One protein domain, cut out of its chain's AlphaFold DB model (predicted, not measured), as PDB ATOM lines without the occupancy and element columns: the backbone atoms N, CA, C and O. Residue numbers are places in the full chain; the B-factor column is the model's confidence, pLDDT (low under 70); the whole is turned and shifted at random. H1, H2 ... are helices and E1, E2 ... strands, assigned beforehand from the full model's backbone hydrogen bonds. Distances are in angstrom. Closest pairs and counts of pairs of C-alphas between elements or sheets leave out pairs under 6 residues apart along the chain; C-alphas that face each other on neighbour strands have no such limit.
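Overview. This is residues 66 to 175 of the 553 residues of the protein "High cysteine membrane protein" of Giardia muris (UniProt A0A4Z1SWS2). With little regular structure, this domain is three small hairpins, E1-E2, E5-E6 and E7-E8, and E3 with E4, spread round a middle of loop, residues 122 to 138. The 110 printed residues hold H1, then E1 to E8; only 36 are in named elements, mostly strand. It is compact: radius of gyration of the C-alphas 14.5 A, spans 42 by 36 by 24 A.

Arrangement. Start at H1, residues 66 to 69, too short for any O i to N i+4 pair; its one O i to N i+3 pair is out of range. Its Tyr 67 and Glu 75 of E1, residues 74 to 77, are their closest C-alphas, 6.0 A. E1 and E2, residues 80 to 83, form an antiparallel hairpin; see N 75 and O 82, 3.0 A. E3, residues 108 to 110, and E4, residues 119 to 121, meet only at a point. Antiparallel hairpins follow: E5, residues 139 to 141, with E6, residues 146 to 148 (N 139 and O 148, 2.9 A); E7, residues 154 to 159, with E8, residues 169 to 174 (N 159 and O 169, 2.8 A).

Along the chain. Find C-alpha 66 at (140.045, 138.202, 183.893); E7 runs 16.2 A from first to last C-alpha, and E8 ends at C-alpha 174 at (125.222, 125.426, 185.116).

Size, cuts and confidence. The printed part has no cut. Links E2 to E3 and E4 to E5 are long. Residues 66 to 67, 111 to 115 and 163 to 164 have pLDDT under 70.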
ATOM      1  N   ASN A  66     139.030 137.143 183.722       61.81
ATOM      2  CA  ASN A  66     140.045 138.202 183.893       61.81
ATOM      3  C   ASN A  66     139.616 139.340 184.841       61.81
ATOM      4  O   ASN A  66     140.467 139.964 185.471       61.81
ATOM      5  N   TYR A  67     138.311 139.611 184.939       65.50
ATOM      6  CA  TYR A  67     137.747 140.643 185.813       65.50
ATOM      7  C   TYR A  67     137.932 140.313 187.300       65.50
ATOM      8  O   TYR A  67     138.215 141.213 188.086       65.50
ATOM      9  N   ASP A  68     137.807 139.039 187.691       73.06
ATOM     10  CA  ASP A  68     137.862 138.600 189.094       73.06
ATOM     11  C   ASP A  68     139.269 138.877 189.668       73.06
ATOM     12  O   ASP A  68     139.384 139.493 190.719       73.06
ATOM     13  N   TYR A  69     140.345 138.621 188.906       77.50
ATOM     14  CA  TYR A  69     141.735 138.927 189.313       77.50
ATOM     15  C   TYR A  69     141.978 140.400 189.709       77.50
ATOM     16  O   TYR A  69     142.832 140.687 190.550       77.50
ATOM     17  N   CYS A  70     141.227 141.331 189.115       85.44
ATOM     18  CA  CYS A  70     141.270 142.760 189.427       85.44
ATOM     19  C   CYS A  70     140.056 143.208 190.262       85.44
ATOM     20  O   CYS A  70     139.552 144.315 190.064       85.44
ATOM     21  N   ASN A  71     139.550 142.339 191.150       83.38
ATOM     22  CA  ASN A  71     138.406 142.577 192.048       83.38
ATOM     23  C   ASN A  71     137.169 143.148 191.336       83.38
ATOM     24  O   ASN A  71     136.463 144.013 191.853       83.38
ATOM     25  N   TYR A  72     136.944 142.702 190.098       89.75
ATOM     26  CA  TYR A  72     135.961 143.220 189.143       89.75
ATOM     27  C   TYR A  72     136.125 144.705 188.772       89.75
ATOM     28  O   TYR A  72     135.427 145.162 187.871       89.75
ATOM     29  N   GLY A  73     137.043 145.453 189.393       89.75
ATOM     30  CA  GLY A  73     137.233 146.902 189.272       89.75
ATOM     31  C   GLY A  73     138.194 147.370 188.182       89.75
ATOM     32  O   GLY A  73     138.427 148.569 188.034       89.75
ATOM     33  N   GLY A  74     138.769 146.452 187.409       89.25
ATOM     34  CA  GLY A  74     139.726 146.776 186.357       89.25
ATOM     35  C   GLY A  74     139.876 145.679 185.314       89.25
ATOM     36  O   GLY A  74     139.234 144.632 185.389       89.25
ATOM     37  N   GLU A  75     140.750 145.935 184.345       87.38
ATOM     38  CA  GLU A  75     141.168 144.968 183.329       87.38
ATOM     39  C   GLU A  75     142.618 144.530 183.579       87.38
ATOM     40  O   GLU A  75     143.459 145.320 184.015       87.38
ATOM     41  N   LEU A  76     142.917 143.257 183.312       83.75
ATOM     42  CA  LEU A  76     144.247 142.689 183.508       83.75
ATOM     43  C   LEU A  76     145.122 142.902 182.265       83.75
ATOM     44  O   LEU A  76     144.913 142.274 181.226       83.75
ATOM     45  N   HIS A  77     146.149 143.742 182.388       84.62
ATOM     46  CA  HIS A  77     147.145 143.991 181.347       84.62
ATOM     47  C   HIS A  77     148.484 143.343 181.727       84.62
ATOM     48  O   HIS A  77     149.312 143.901 182.450       84.62
ATOM     49  N   GLY A  78     148.693 142.115 181.243       80.69
ATOM     50  CA  GLY A  78     149.821 141.274 181.645       80.69
ATOM     51  C   GLY A  78     149.625 140.764 183.074       80.69
ATOM     52  O   GLY A  78     148.701 140.000 183.319       80.69
ATOM     53  N   ASN A  79     150.470 141.219 184.004       77.81
ATOM     54  CA  ASN A  79     150.372 140.907 185.439       77.81
ATOM     55  C   ASN A  79     149.988 142.144 186.281       77.81
ATOM     56  O   ASN A  79     150.262 142.181 187.478       77.81
ATOM     57  N   VAL A  80     149.436 143.191 185.656       83.94
ATOM     58  CA  VAL A  80     149.089 144.462 186.311       83.94
ATOM     59  C   VAL A  80     147.629 144.798 186.030       83.94
ATOM     60  O   VAL A  80     147.190 144.755 184.881       83.94
ATOM     61  N   CYS A  81     146.884 145.157 187.073       88.31
ATOM     62  CA  CYS A  81     145.508 145.620 186.938       88.31
ATOM     63  C   CYS A  81     145.460 147.098 186.538       88.31
ATOM     64  O   CYS A  81     146.025 147.957 187.215       88.31
ATOM     65  N   GLN A  82     144.747 147.399 185.455       93.31
ATOM     66  CA  GLN A  82     144.365 148.755 185.087       93.31
ATOM     67  C   GLN A  82     142.965 149.035 185.640       93.31
ATOM     68  O   GLN A  82     141.966 148.549 185.112       93.31
ATOM     69  N   CYS A  83     142.901 149.805 186.724       93.94
ATOM     70  CA  CYS A  83     141.647 150.111 187.407       93.94
ATOM     71  C   CYS A  83     140.767 151.084 186.615       93.94
ATOM     72  O   CYS A  83     141.265 152.013 185.974       93.94
ATOM     73  N   ARG A  84     139.448 150.869 186.686       93.38
ATOM     74  CA  ARG A  84     138.436 151.818 186.209       93.38
ATOM     75  C   ARG A  84     138.363 153.037 187.135       93.38
ATOM     76  O   ARG A  84     138.994 153.090 188.190       93.38
ATOM     77  N   GLU A  85     137.581 154.032 186.727       92.06
ATOM     78  CA  GLU A  85     137.292 155.207 187.550       92.06
ATOM     79  C   GLU A  85     136.744 154.802 188.931       92.06
ATOM     80  O   GLU A  85     136.061 153.788 189.065       92.06
ATOM     81  N   ASN A  86     137.079 155.582 189.963       92.12
ATOM     82  CA  ASN A  86     136.760 155.335 191.377       92.12
ATOM     83  C   ASN A  86     137.375 154.077 192.023       92.12
ATOM     84  O   ASN A  86     137.194 153.881 193.227       92.12
ATOM     85  N   TYR A  87     138.145 153.271 191.285       93.62
ATOM     86  CA  TYR A  87     138.937 152.169 191.832       93.62
ATOM     87  C   TYR A  87     140.408 152.543 192.042       93.62
ATOM     88  O   TYR A  87     140.989 153.361 191.329       93.62
ATOM     89  N   SER A  88     141.032 151.906 193.029       91.44
ATOM     90  CA  SER A  88     142.439 152.076 193.392       91.44
ATOM     91  C   SER A  88     142.980 150.836 194.114       91.44
ATOM     92  O   SER A  88     142.221 149.938 194.482       91.44
ATOM     93  N   GLY A  89     144.300 150.788 194.304       88.38
ATOM     94  CA  GLY A  89     145.012 149.613 194.814       88.38
ATOM     95  C   GLY A  89     145.752 148.854 193.709       88.38
ATOM     96  O   GLY A  89     145.647 149.197 192.531       88.38
ATOM     97  N   ALA A  90     146.546 147.849 194.079       83.31
ATOM     98  CA  ALA A  90     147.366 147.098 193.116       83.31
ATOM     99  C   ALA A  90     146.544 146.103 192.271       83.31
ATOM    100  O   ALA A  90     146.990 145.660 191.212       83.31
ATOM    101  N   ARG A  91     145.349 145.757 192.758       83.19
ATOM    102  CA  ARG A  91     144.377 144.808 192.203       83.19
ATOM    103  C   ARG A  91     142.969 145.409 192.146       83.19
ATOM    104  O   ARG A  91     141.993 144.665 192.100       83.19
ATOM    105  N   CYS A  92     142.869 146.740 192.174       90.50
ATOM    106  CA  CYS A  92     141.608 147.486 192.197       90.50
ATOM    107  C   CYS A  92     140.685 147.093 193.369       90.50
ATOM    108  O   CYS A  92     139.466 147.096 193.250       90.50
ATOM    109  N   GLU A  93     141.279 146.750 194.512       85.75
ATOM    110  CA  GLU A  93     140.616 146.285 195.733       85.75
ATOM    111  C   GLU A  93     139.880 147.399 196.511       85.75
ATOM    112  O   GLU A  93     139.030 147.122 197.355       85.75
ATOM    113  N   THR A  94     140.190 148.671 196.239       88.44
ATOM    114  CA  THR A  94     139.581 149.830 196.910       88.44
ATOM    115  C   THR A  94     138.702 150.616 195.942       88.44
ATOM    116  O   THR A  94     139.223 151.316 195.074       88.44
ATOM    117  N   PHE A  95     137.384 150.560 196.133       91.50
ATOM    118  CA  PHE A  95     136.396 151.379 195.422       91.50
ATOM    119  C   PHE A  95     135.814 152.473 196.322       91.50
ATOM    120  O   PHE A  95     135.800 152.342 197.548       91.50
ATOM    121  N   THR A  96     135.322 153.561 195.722       90.56
ATOM    122  CA  THR A  96     134.606 154.614 196.450       90.56
ATOM    123  C   THR A  96     133.468 155.221 195.630       90.56
ATOM    124  O   THR A  96     133.724 155.763 194.560       90.56
ATOM    125  N   CYS A  97     132.244 155.248 196.154       86.25
ATOM    126  CA  CYS A  97     131.122 155.965 195.534       86.25
ATOM    127  C   CYS A  97     130.661 157.146 196.398       86.25
ATOM    128  O   CYS A  97     130.819 157.151 197.619       86.25
ATOM    129  N   THR A  98     130.086 158.170 195.770       80.38
ATOM    130  CA  THR A  98     129.532 159.364 196.441       80.38
ATOM    131  C   THR A  98     128.057 159.585 196.112       80.38
ATOM    132  O   THR A  98     127.319 160.194 196.885       80.38
ATOM    133  N   ARG A  99     127.614 159.083 194.955       71.44
ATOM    134  CA  ARG A  99     126.256 159.185 194.414       71.44
ATOM    135  C   ARG A  99     125.883 157.873 193.731       71.44
ATOM    136  O   ARG A  99     126.746 157.145 193.255       71.44
ATOM    137  N   ASN A 100     124.586 157.618 193.586       70.44
ATOM    138  CA  ASN A 100     124.079 156.426 192.894       70.44
ATOM    139  C   ASN A 100     124.486 156.401 191.401       70.44
ATOM    140  O   ASN A 100     124.557 155.338 190.807       70.44
ATOM    141  N   THR A 101     124.812 157.555 190.804       77.00
ATOM    142  CA  THR A 101     125.357 157.666 189.435       77.00
ATOM    143  C   THR A 101     126.766 157.107 189.274       77.00
ATOM    144  O   THR A 101     127.207 156.908 188.149       77.00
ATOM    145  N   ASP A 102     127.482 156.903 190.380       85.38
ATOM    146  CA  ASP A 102     128.823 156.320 190.378       85.38
ATOM    147  C   ASP A 102     128.746 154.767 190.336       85.38
ATOM    148  O   ASP A 102     129.773 154.093 190.327       85.38
ATOM    149  N   CYS A 103     127.524 154.211 190.302       83.94
ATOM    150  CA  CYS A 103     127.192 152.790 190.206       83.94
ATOM    151  C   CYS A 103     126.513 152.473 188.860       83.94
ATOM    152  O   CYS A 103     125.686 153.237 188.359       83.94
ATOM    153  N   PHE A 104     126.819 151.314 188.281       90.44
ATOM    154  CA  PHE A 104     126.315 150.876 186.979       90.44
ATOM    155  C   PHE A 104     125.058 150.005 187.086       90.44
ATOM    156  O   PHE A 104     124.720 149.486 188.146       90.44
ATOM    157  N   ASN A 105     124.364 149.826 185.956       86.19
ATOM    158  CA  ASN A 105     123.216 148.918 185.796       86.19
ATOM    159  C   ASN A 105     122.029 149.176 186.752       86.19
ATOM    160  O   ASN A 105     121.203 148.297 186.969       86.19
ATOM    161  N   GLY A 106     121.919 150.385 187.312       71.69
ATOM    162  CA  GLY A 106     120.925 150.707 188.342       71.69
ATOM    163  C   GLY A 106     121.308 150.224 189.746       71.69
ATOM    164  O   GLY A 106     120.457 150.218 190.631       71.69
ATOM    165  N   GLY A 107     122.569 149.825 189.947       76.25
ATOM    166  CA  GLY A 107     123.166 149.629 191.264       76.25
ATOM    167  C   GLY A 107     123.263 150.937 192.048       76.25
ATOM    168  O   GLY A 107     123.121 152.028 191.492       76.25
ATOM    169  N   ILE A 108     123.434 150.832 193.367       71.44
ATOM    170  CA  ILE A 108     123.082 151.938 194.268       71.44
ATOM    171  C   ILE A 108     124.110 152.070 195.393       71.44
ATOM    172  O   ILE A 108     124.395 151.099 196.083       71.44
ATOM    173  N   CYS A 109     124.697 153.255 195.572       80.00
ATOM    174  CA  CYS A 109     125.867 153.447 196.435       80.00
ATOM    175  C   CYS A 109     125.546 153.152 197.910       80.00
ATOM    176  O   CYS A 109     124.776 153.892 198.529       80.00
ATOM    177  N   TYR A 110     126.159 152.107 198.476       75.81
ATOM    178  CA  TYR A 110     126.048 151.757 199.890       75.81
ATOM    179  C   TYR A 110     126.942 152.678 200.717       75.81
ATOM    180  O   TYR A 110     128.170 152.630 200.622       75.81
ATOM    181  N   ARG A 111     126.330 153.544 201.525       66.69
ATOM    182  CA  ARG A 111     127.032 154.591 202.276       66.69
ATOM    183  C   ARG A 111     127.250 154.163 203.721       66.69
ATOM    184  O   ARG A 111     126.369 154.346 204.547       66.69
ATOM    185  N   GLU A 112     128.457 153.683 204.017       59.44
ATOM    186  CA  GLU A 112     128.956 153.502 205.394       59.44
ATOM    187  C   GLU A 112     129.020 154.829 206.164       59.44
ATOM    188  O   GLU A 112     128.980 154.865 207.387       59.44
ATOM    189  N   ASN A 113     129.189 155.940 205.440       53.34
ATOM    190  CA  ASN A 113     129.086 157.296 205.956       53.34
ATOM    191  C   ASN A 113     128.448 158.180 204.875       53.34
ATOM    192  O   ASN A 113     128.731 158.019 203.689       53.34
ATOM    193  N   LEU A 114     127.645 159.170 205.275       50.88
ATOM    194  CA  LEU A 114     126.815 160.042 204.412       50.88
ATOM    195  C   LEU A 114     127.420 160.523 203.079       50.88
ATOM    196  O   LEU A 114     126.687 160.737 202.111       50.88
ATOM    197  N   PHE A 115     128.735 160.743 203.051       60.41
ATOM    198  CA  PHE A 115     129.470 161.356 201.944       60.41
ATOM    199  C   PHE A 115     130.288 160.361 201.107       60.41
ATOM    200  O   PHE A 115     130.844 160.759 200.085       60.41
ATOM    201  N   LYS A 116     130.413 159.100 201.546       71.69
ATOM    202  CA  LYS A 116     131.276 158.104 200.908       71.69
ATOM    203  C   LYS A 116     130.799 156.678 201.195       71.69
ATOM    204  O   LYS A 116     130.738 156.256 202.347       71.69
ATOM    205  N   GLY A 117     130.521 155.942 200.129       74.56
ATOM    206  CA  GLY A 117     130.346 154.497 200.135       74.56
ATOM    207  C   GLY A 117     131.594 153.752 199.673       74.56
ATOM    208  O   GLY A 117     132.450 154.320 198.988       74.56
ATOM    209  N   SER A 118     131.683 152.482 200.055       83.25
ATOM    210  CA  SER A 118     132.768 151.547 199.724       83.25
ATOM    211  C   SER A 118     132.402 150.576 198.594       83.25
ATOM    212  O   SER A 118     133.297 150.011 197.970       83.25
ATOM    213  N   TYR A 119     131.104 150.417 198.305       87.38
ATOM    214  CA  TYR A 119     130.553 149.599 197.222       87.38
ATOM    215  C   TYR A 119     129.134 150.040 196.837       87.38
ATOM    216  O   TYR A 119     128.512 150.877 197.491       87.38
ATOM    217  N   CYS A 120     128.615 149.458 195.766       86.44
ATOM    218  CA  CYS A 120     127.263 149.619 195.263       86.44
ATOM    219  C   CYS A 120     126.453 148.336 195.508       86.44
ATOM    220  O   CYS A 120     126.932 147.232 195.257       86.44
ATOM    221  N   VAL A 121     125.212 148.475 195.973       82.00
ATOM    222  CA  VAL A 121     124.221 147.395 196.020       82.00
ATOM    223  C   VAL A 121     123.840 147.037 194.592       82.00
ATOM    224  O   VAL A 121     123.297 147.879 193.876       82.00
ATOM    225  N   CYS A 122     124.150 145.813 194.167       84.44
ATOM    226  CA  CYS A 122     123.965 145.406 192.778       84.44
ATOM    227  C   CYS A 122     122.604 144.742 192.526       84.44
ATOM    228  O   CYS A 122     122.108 143.994 193.373       84.44
ATOM    229  N   PRO A 123     122.002 144.940 191.338       82.31
ATOM    230  CA  PRO A 123     120.934 144.069 190.867       82.31
ATOM    231  C   PRO A 123     121.465 142.645 190.652       82.31
ATOM    232  O   PRO A 123     122.663 142.432 190.430       82.31
ATOM    233  N   LYS A 124     120.563 141.657 190.684       82.88
ATOM    234  CA  LYS A 124     120.933 140.250 190.502       82.88
ATOM    235  C   LYS A 124     121.649 140.044 189.164       82.88
ATOM    236  O   LYS A 124     121.214 140.550 188.135       82.88
ATOM    237  N   GLY A 125     122.736 139.274 189.181       89.25
ATOM    238  CA  GLY A 125     123.497 138.932 187.981       89.25
ATOM    239  C   GLY A 125     124.584 139.928 187.581       89.25
ATOM    240  O   GLY A 125     125.300 139.657 186.616       89.25
ATOM    241  N   PHE A 126     124.749 141.018 188.334       91.00
ATOM    242  CA  PHE A 126     125.866 141.953 188.206       91.00
ATOM    243  C   PHE A 126     126.898 141.752 189.327       91.00
ATOM    244  O   PHE A 126     126.649 141.043 190.309       91.00
ATOM    245  N   SER A 127     128.106 142.287 189.156       90.75
ATOM    246  CA  SER A 127     129.225 142.092 190.089       90.75
ATOM    247  C   SER A 127     130.208 143.257 190.111       90.75
ATOM    248  O   SER A 127     130.242 144.086 189.199       90.75
ATOM    249  N   GLY A 128     131.037 143.252 191.154       91.75
ATOM    250  CA  GLY A 128     132.017 144.285 191.458       91.75
ATOM    251  C   GLY A 128     131.443 145.402 192.316       91.75
ATOM    252  O   GLY A 128     130.230 145.590 192.399       91.75
ATOM    253  N   ALA A 129     132.334 146.143 192.973       91.25
ATOM    254  CA  ALA A 129     131.957 147.241 193.859       91.25
ATOM    255  C   ALA A 129     131.190 148.379 193.149       91.25
ATOM    256  O   ALA A 129     130.508 149.134 193.825       91.25
ATOM    257  N   ASP A 130     131.253 148.480 191.817       93.31
ATOM    258  CA  ASP A 130     130.515 149.442 190.988       93.31
ATOM    259  C   ASP A 130     129.311 148.830 190.241       93.31
ATOM    260  O   ASP A 130     128.611 149.544 189.525       93.31
ATOM    261  N   CYS A 131     129.054 147.524 190.380       92.38
ATOM    262  CA  CYS A 131     128.027 146.770 189.646       92.38
ATOM    263  C   CYS A 131     128.161 146.780 188.111       92.38
ATOM    264  O   CYS A 131     127.179 146.529 187.407       92.38
ATOM    265  N   ASN A 132     129.343 147.077 187.563       93.44
ATOM    266  CA  ASN A 132     129.551 147.185 186.117       93.44
ATOM    267  C   ASN A 132     129.514 145.824 185.407       93.44
ATOM    268  O   ASN A 132     128.938 145.706 184.324       93.44
ATOM    269  N   VAL A 133     130.088 144.790 186.026       90.81
ATOM    270  CA  VAL A 133     130.326 143.501 185.365       90.81
ATOM    271  C   VAL A 133     129.045 142.670 185.322       90.81
ATOM    272  O   VAL A 133     128.485 142.327 186.359       90.81
ATOM    273  N   MET A 134     128.587 142.314 184.121       90.25
ATOM    274  CA  MET A 134     127.432 141.434 183.911       90.25
ATOM    275  C   MET A 134     127.859 139.959 183.967       90.25
ATOM    276  O   MET A 134     128.219 139.362 182.954       90.25
ATOM    277  N   SER A 135     127.816 139.359 185.155       90.25
ATOM    278  CA  SER A 135     128.337 138.004 185.393       90.25
ATOM    279  C   SER A 135     127.355 136.875 185.061       90.25
ATOM    280  O   SER A 135     127.797 135.785 184.717       90.25
ATOM    281  N   CYS A 136     126.038 137.114 185.128       93.69
ATOM    282  CA  CYS A 136     125.016 136.087 184.852       93.69
ATOM    283  C   CYS A 136     124.264 136.255 183.516       93.69
ATOM    284  O   CYS A 136     123.218 135.633 183.347       93.69
ATOM    285  N   ASN A 137     124.725 137.103 182.588       92.56
ATOM    286  CA  ASN A 137     124.014 137.430 181.336       92.56
ATOM    287  C   ASN A 137     122.503 137.716 181.529       92.56
ATOM    288  O   ASN A 137     121.646 137.036 180.958       92.56
ATOM    289  N   ALA A 138     122.178 138.680 182.396       90.75
ATOM    290  CA  ALA A 138     120.796 139.055 182.691       90.75
ATOM    291  C   ALA A 138     120.140 139.683 181.447       90.75
ATOM    292  O   ALA A 138     120.516 140.776 181.024       90.75
ATOM    293  N   THR A 139     119.174 138.985 180.853       90.38
ATOM    294  CA  THR A 139     118.558 139.343 179.565       90.38
ATOM    295  C   THR A 139     117.038 139.252 179.649       90.38
ATOM    296  O   THR A 139     116.499 138.386 180.328       90.38
ATOM    297  N   TRP A 140     116.321 140.163 178.987       86.31
ATOM    298  CA  TRP A 140     114.856 140.133 178.973       86.31
ATOM    299  C   TRP A 140     114.344 139.179 177.892       86.31
ATOM    300  O   TRP A 140     114.606 139.387 176.705       86.31
ATOM    301  N   ASP A 141     113.592 138.158 178.296       82.94
ATOM    302  CA  ASP A 141     112.966 137.207 177.385       82.94
ATOM    303  C   ASP A 141     111.541 137.666 177.034       82.94
ATOM    304  O   ASP A 141     110.688 137.857 177.902       82.94
ATOM    305  N   ASN A 142     111.282 137.858 175.736       77.50
ATOM    306  CA  ASN A 142     109.999 138.360 175.227       77.50
ATOM    307  C   ASN A 142     108.914 137.278 175.084       77.50
ATOM    308  O   ASN A 142     107.769 137.616 174.804       77.50
ATOM    309  N   ILE A 143     109.263 135.997 175.227       73.44
ATOM    310  CA  ILE A 143     108.320 134.871 175.242       73.44
ATOM    311  C   ILE A 143     107.866 134.633 176.684       73.44
ATOM    312  O   ILE A 143     106.679 134.468 176.942       73.44
ATOM    313  N   MET A 144     108.812 134.670 177.625       70.38
ATOM    314  CA  MET A 144     108.574 134.422 179.049       70.38
ATOM    315  C   MET A 144     108.212 135.689 179.841       70.38
ATOM    316  O   MET A 144     107.888 135.589 181.021       70.38
ATOM    317  N   PHE A 145     108.286 136.872 179.214       73.75
ATOM    318  CA  PHE A 145     108.046 138.194 179.814       73.75
ATOM    319  C   PHE A 145     108.761 138.398 181.161       73.75
ATOM    320  O   PHE A 145     108.204 138.958 182.106       73.75
ATOM    321  N   THR A 146     110.007 137.931 181.249       78.25
ATOM    322  CA  THR A 146     110.803 137.955 182.479       78.25
ATOM    323  C   THR A 146     112.297 138.068 182.183       78.25
ATOM    324  O   THR A 146     112.749 137.801 181.067       78.25
ATOM    325  N   THR A 147     113.080 138.446 183.192       84.62
ATOM    326  CA  THR A 147     114.543 138.439 183.101       84.62
ATOM    327  C   THR A 147     115.062 137.012 183.243       84.62
ATOM    328  O   THR A 147     114.991 136.408 184.315       84.62
ATOM    329  N   VAL A 148     115.631 136.498 182.161       89.44
ATOM    330  CA  VAL A 148     116.398 135.258 182.115       89.44
ATOM    331  C   VAL A 148     117.824 135.520 182.594       89.44
ATOM    332  O   VAL A 148     118.428 136.554 182.307       89.44
ATOM    333  N   TYR A 149     118.376 134.543 183.306       92.31
ATOM    334  CA  TYR A 149     119.774 134.514 183.722       92.31
ATOM    335  C   TYR A 149     120.440 133.248 183.183       92.31
ATOM    336  O   TYR A 149     119.770 132.253 182.907       92.31
ATOM    337  N   CYS A 150     121.766 133.278 183.053       94.00
ATOM    338  CA  CYS A 150     122.593 132.128 182.689       94.00
ATOM    339  C   CYS A 150     122.108 131.417 181.414       94.00
ATOM    340  O   CYS A 150     122.097 130.190 181.349       94.00
ATOM    341  N   ASN A 151     121.622 132.193 180.433       91.00
ATOM    342  CA  ASN A 151     121.063 131.714 179.162       91.00
ATOM    343  C   ASN A 151     119.985 130.612 179.309       91.00
ATOM    344  O   ASN A 151     119.865 129.747 178.446       91.00
ATOM    345  N   ASN A 152     119.227 130.599 180.416       91.00
ATOM    346  CA  ASN A 152     118.342 129.497 180.831       91.00
ATOM    347  C   ASN A 152     119.032 128.126 181.026       91.00
ATOM    348  O   ASN A 152     118.344 127.154 181.336       91.00
ATOM    349  N   GLY A 153     120.357 128.024 180.893       92.06
ATOM    350  CA  GLY A 153     121.160 126.810 181.076       92.06
ATOM    351  C   GLY A 153     121.657 126.578 182.506       92.06
ATOM    352  O   GLY A 153     122.322 125.582 182.779       92.06
ATOM    353  N   GLY A 154     121.350 127.479 183.441       92.06
ATOM    354  CA  GLY A 154     121.803 127.400 184.828       92.06
ATOM    355  C   GLY A 154     121.047 128.339 185.761       92.06
ATOM    356  O   GLY A 154     120.166 129.084 185.334       92.06
ATOM    357  N   THR A 155     121.419 128.316 187.036       90.44
ATOM    358  CA  THR A 155     120.906 129.228 188.062       90.44
ATOM    359  C   THR A 155     121.924 130.337 188.301       90.44
ATOM    360  O   THR A 155     123.112 130.067 188.451       90.44
ATOM    361  N   CYS A 156     121.477 131.593 188.363       91.69
ATOM    362  CA  CYS A 156     122.334 132.689 188.816       91.69
ATOM    363  C   CYS A 156     122.309 132.787 190.341       91.69
ATOM    364  O   CYS A 156     121.251 133.047 190.935       91.69
ATOM    365  N   HIS A 157     123.483 132.620 190.936       87.81
ATOM    366  CA  HIS A 157     123.764 132.817 192.349       87.81
ATOM    367  C   HIS A 157     124.382 134.195 192.563       87.81
ATOM    368  O   HIS A 157     124.954 134.790 191.646       87.81
ATOM    369  N   MET A 158     124.222 134.708 193.777       85.06
ATOM    370  CA  MET A 158     124.709 136.008 194.203       85.06
ATOM    371  C   MET A 158     125.216 135.869 195.636       85.06
ATOM    372  O   MET A 158     124.536 135.271 196.467       85.06
ATOM    373  N   ASP A 159     126.407 136.392 195.882       82.62
ATOM    374  CA  ASP A 159     127.065 136.479 197.178       82.62
ATOM    375  C   ASP A 159     127.243 137.961 197.528       82.62
ATOM    376  O   ASP A 159     127.549 138.794 196.661       82.62
ATOM    377  N   GLU A 160     126.971 138.290 198.786       81.94
ATOM    378  CA  GLU A 160     126.900 139.664 199.278       81.94
ATOM    379  C   GLU A 160     128.246 140.105 199.881       81.94
ATOM    380  O   GLU A 160     129.014 139.262 200.354       81.94
ATOM    381  N   PRO A 161     128.547 141.417 199.906       79.62
ATOM    382  CA  PRO A 161     129.704 141.950 200.614       79.62
ATOM    383  C   PRO A 161     129.769 141.445 202.061       79.62
ATOM    384  O   PRO A 161     128.782 141.455 202.796       79.62
ATOM    385  N   SER A 162     130.955 141.019 202.481       72.06
ATOM    386  CA  SER A 162     131.207 140.358 203.760       72.06
ATOM    387  C   SER A 162     132.531 140.827 204.377       72.06
ATOM    388  O   SER A 162     133.207 141.718 203.869       72.06
ATOM    389  N   SER A 163     132.960 140.213 205.482       67.44
ATOM    390  CA  SER A 163     134.303 140.445 206.035       67.44
ATOM    391  C   SER A 163     135.440 139.905 205.153       67.44
ATOM    392  O   SER A 163     136.602 140.221 205.408       67.44
ATOM    393  N   LEU A 164     135.126 139.091 204.137       60.88
ATOM    394  CA  LEU A 164     136.090 138.483 203.213       60.88
ATOM    395  C   LEU A 164     136.296 139.333 201.952       60.88
ATOM    396  O   LEU A 164     137.409 139.408 201.434       60.88
ATOM    397  N   HIS A 165     135.241 139.989 201.465       72.31
ATOM    398  CA  HIS A 165     135.268 140.830 200.268       72.31
ATOM    399  C   HIS A 165     134.227 141.955 200.357       72.31
ATOM    400  O   HIS A 165     133.174 141.797 200.961       72.31
ATOM    401  N   ASN A 166     134.523 143.113 199.770       76.44
ATOM    402  CA  ASN A 166     133.718 144.333 199.879       76.44
ATOM    403  C   ASN A 166     132.852 144.600 198.633       76.44
ATOM    404  O   ASN A 166     132.636 145.757 198.288       76.44
ATOM    405  N   TYR A 167     132.390 143.572 197.914       84.94
ATOM    406  CA  TYR A 167     131.617 143.757 196.680       84.94
ATOM    407  C   TYR A 167     130.652 142.607 196.396       84.94
ATOM    408  O   TYR A 167     130.839 141.491 196.854       84.94
ATOM    409  N   TYR A 168     129.620 142.852 195.589       86.31
ATOM    410  CA  TYR A 168     128.745 141.766 195.151       86.31
ATOM    411  C   TYR A 168     129.446 140.883 194.116       86.31
ATOM    412  O   TYR A 168     130.014 141.379 193.136       86.31
ATOM    413  N   ARG A 169     129.341 139.566 194.297       87.69
ATOM    414  CA  ARG A 169     129.770 138.551 193.328       87.69
ATOM    415  C   ARG A 169     128.533 137.809 192.836       87.69
ATOM    416  O   ARG A 169     127.737 137.341 193.636       87.69
ATOM    417  N   SER A 170     128.371 137.670 191.527       88.56
ATOM    418  CA  SER A 170     127.342 136.826 190.914       88.56
ATOM    419  C   SER A 170     128.008 135.814 189.988       88.56
ATOM    420  O   SER A 170     128.998 136.142 189.337       88.56
ATOM    421  N   TRP A 171     127.476 134.598 189.909       89.69
ATOM    422  CA  TRP A 171     127.962 133.559 188.996       89.69
ATOM    423  C   TRP A 171     126.835 132.610 188.597       89.69
ATOM    424  O   TRP A 171     125.798 132.532 189.259       89.69
ATOM    425  N   CYS A 172     127.051 131.873 187.513       91.31
ATOM    426  CA  CYS A 172     126.135 130.836 187.071       91.31
ATOM    427  C   CYS A 172     126.563 129.456 187.578       91.31
ATOM    428  O   CYS A 172     127.686 129.020 187.332       91.31
ATOM    429  N   GLU A 173     125.645 128.745 188.232       92.88
ATOM    430  CA  GLU A 173     125.730 127.297 188.419       92.88
ATOM    431  C   GLU A 173     125.010 126.627 187.242       92.88
ATOM    432  O   GLU A 173     123.784 126.702 187.115       92.88
ATOM    433  N   CYS A 174     125.774 126.034 186.324       92.06
ATOM    434  CA  CYS A 174     125.222 125.426 185.116       92.06
ATOM    435  C   CYS A 174     124.544 124.082 185.401       92.06
ATOM    436  O   CYS A 174     125.060 123.259 186.159       92.06
ATOM    437  N   ARG A 175     123.406 123.831 184.738       91.75
ATOM    438  CA  ARG A 175     122.781 122.503 184.708       91.75
ATOM    439  C   ARG A 175     123.692 121.503 183.994       91.75
ATOM    440  O   ARG A 175     124.633 121.863 183.286       91.75
TER     441      ARG A 175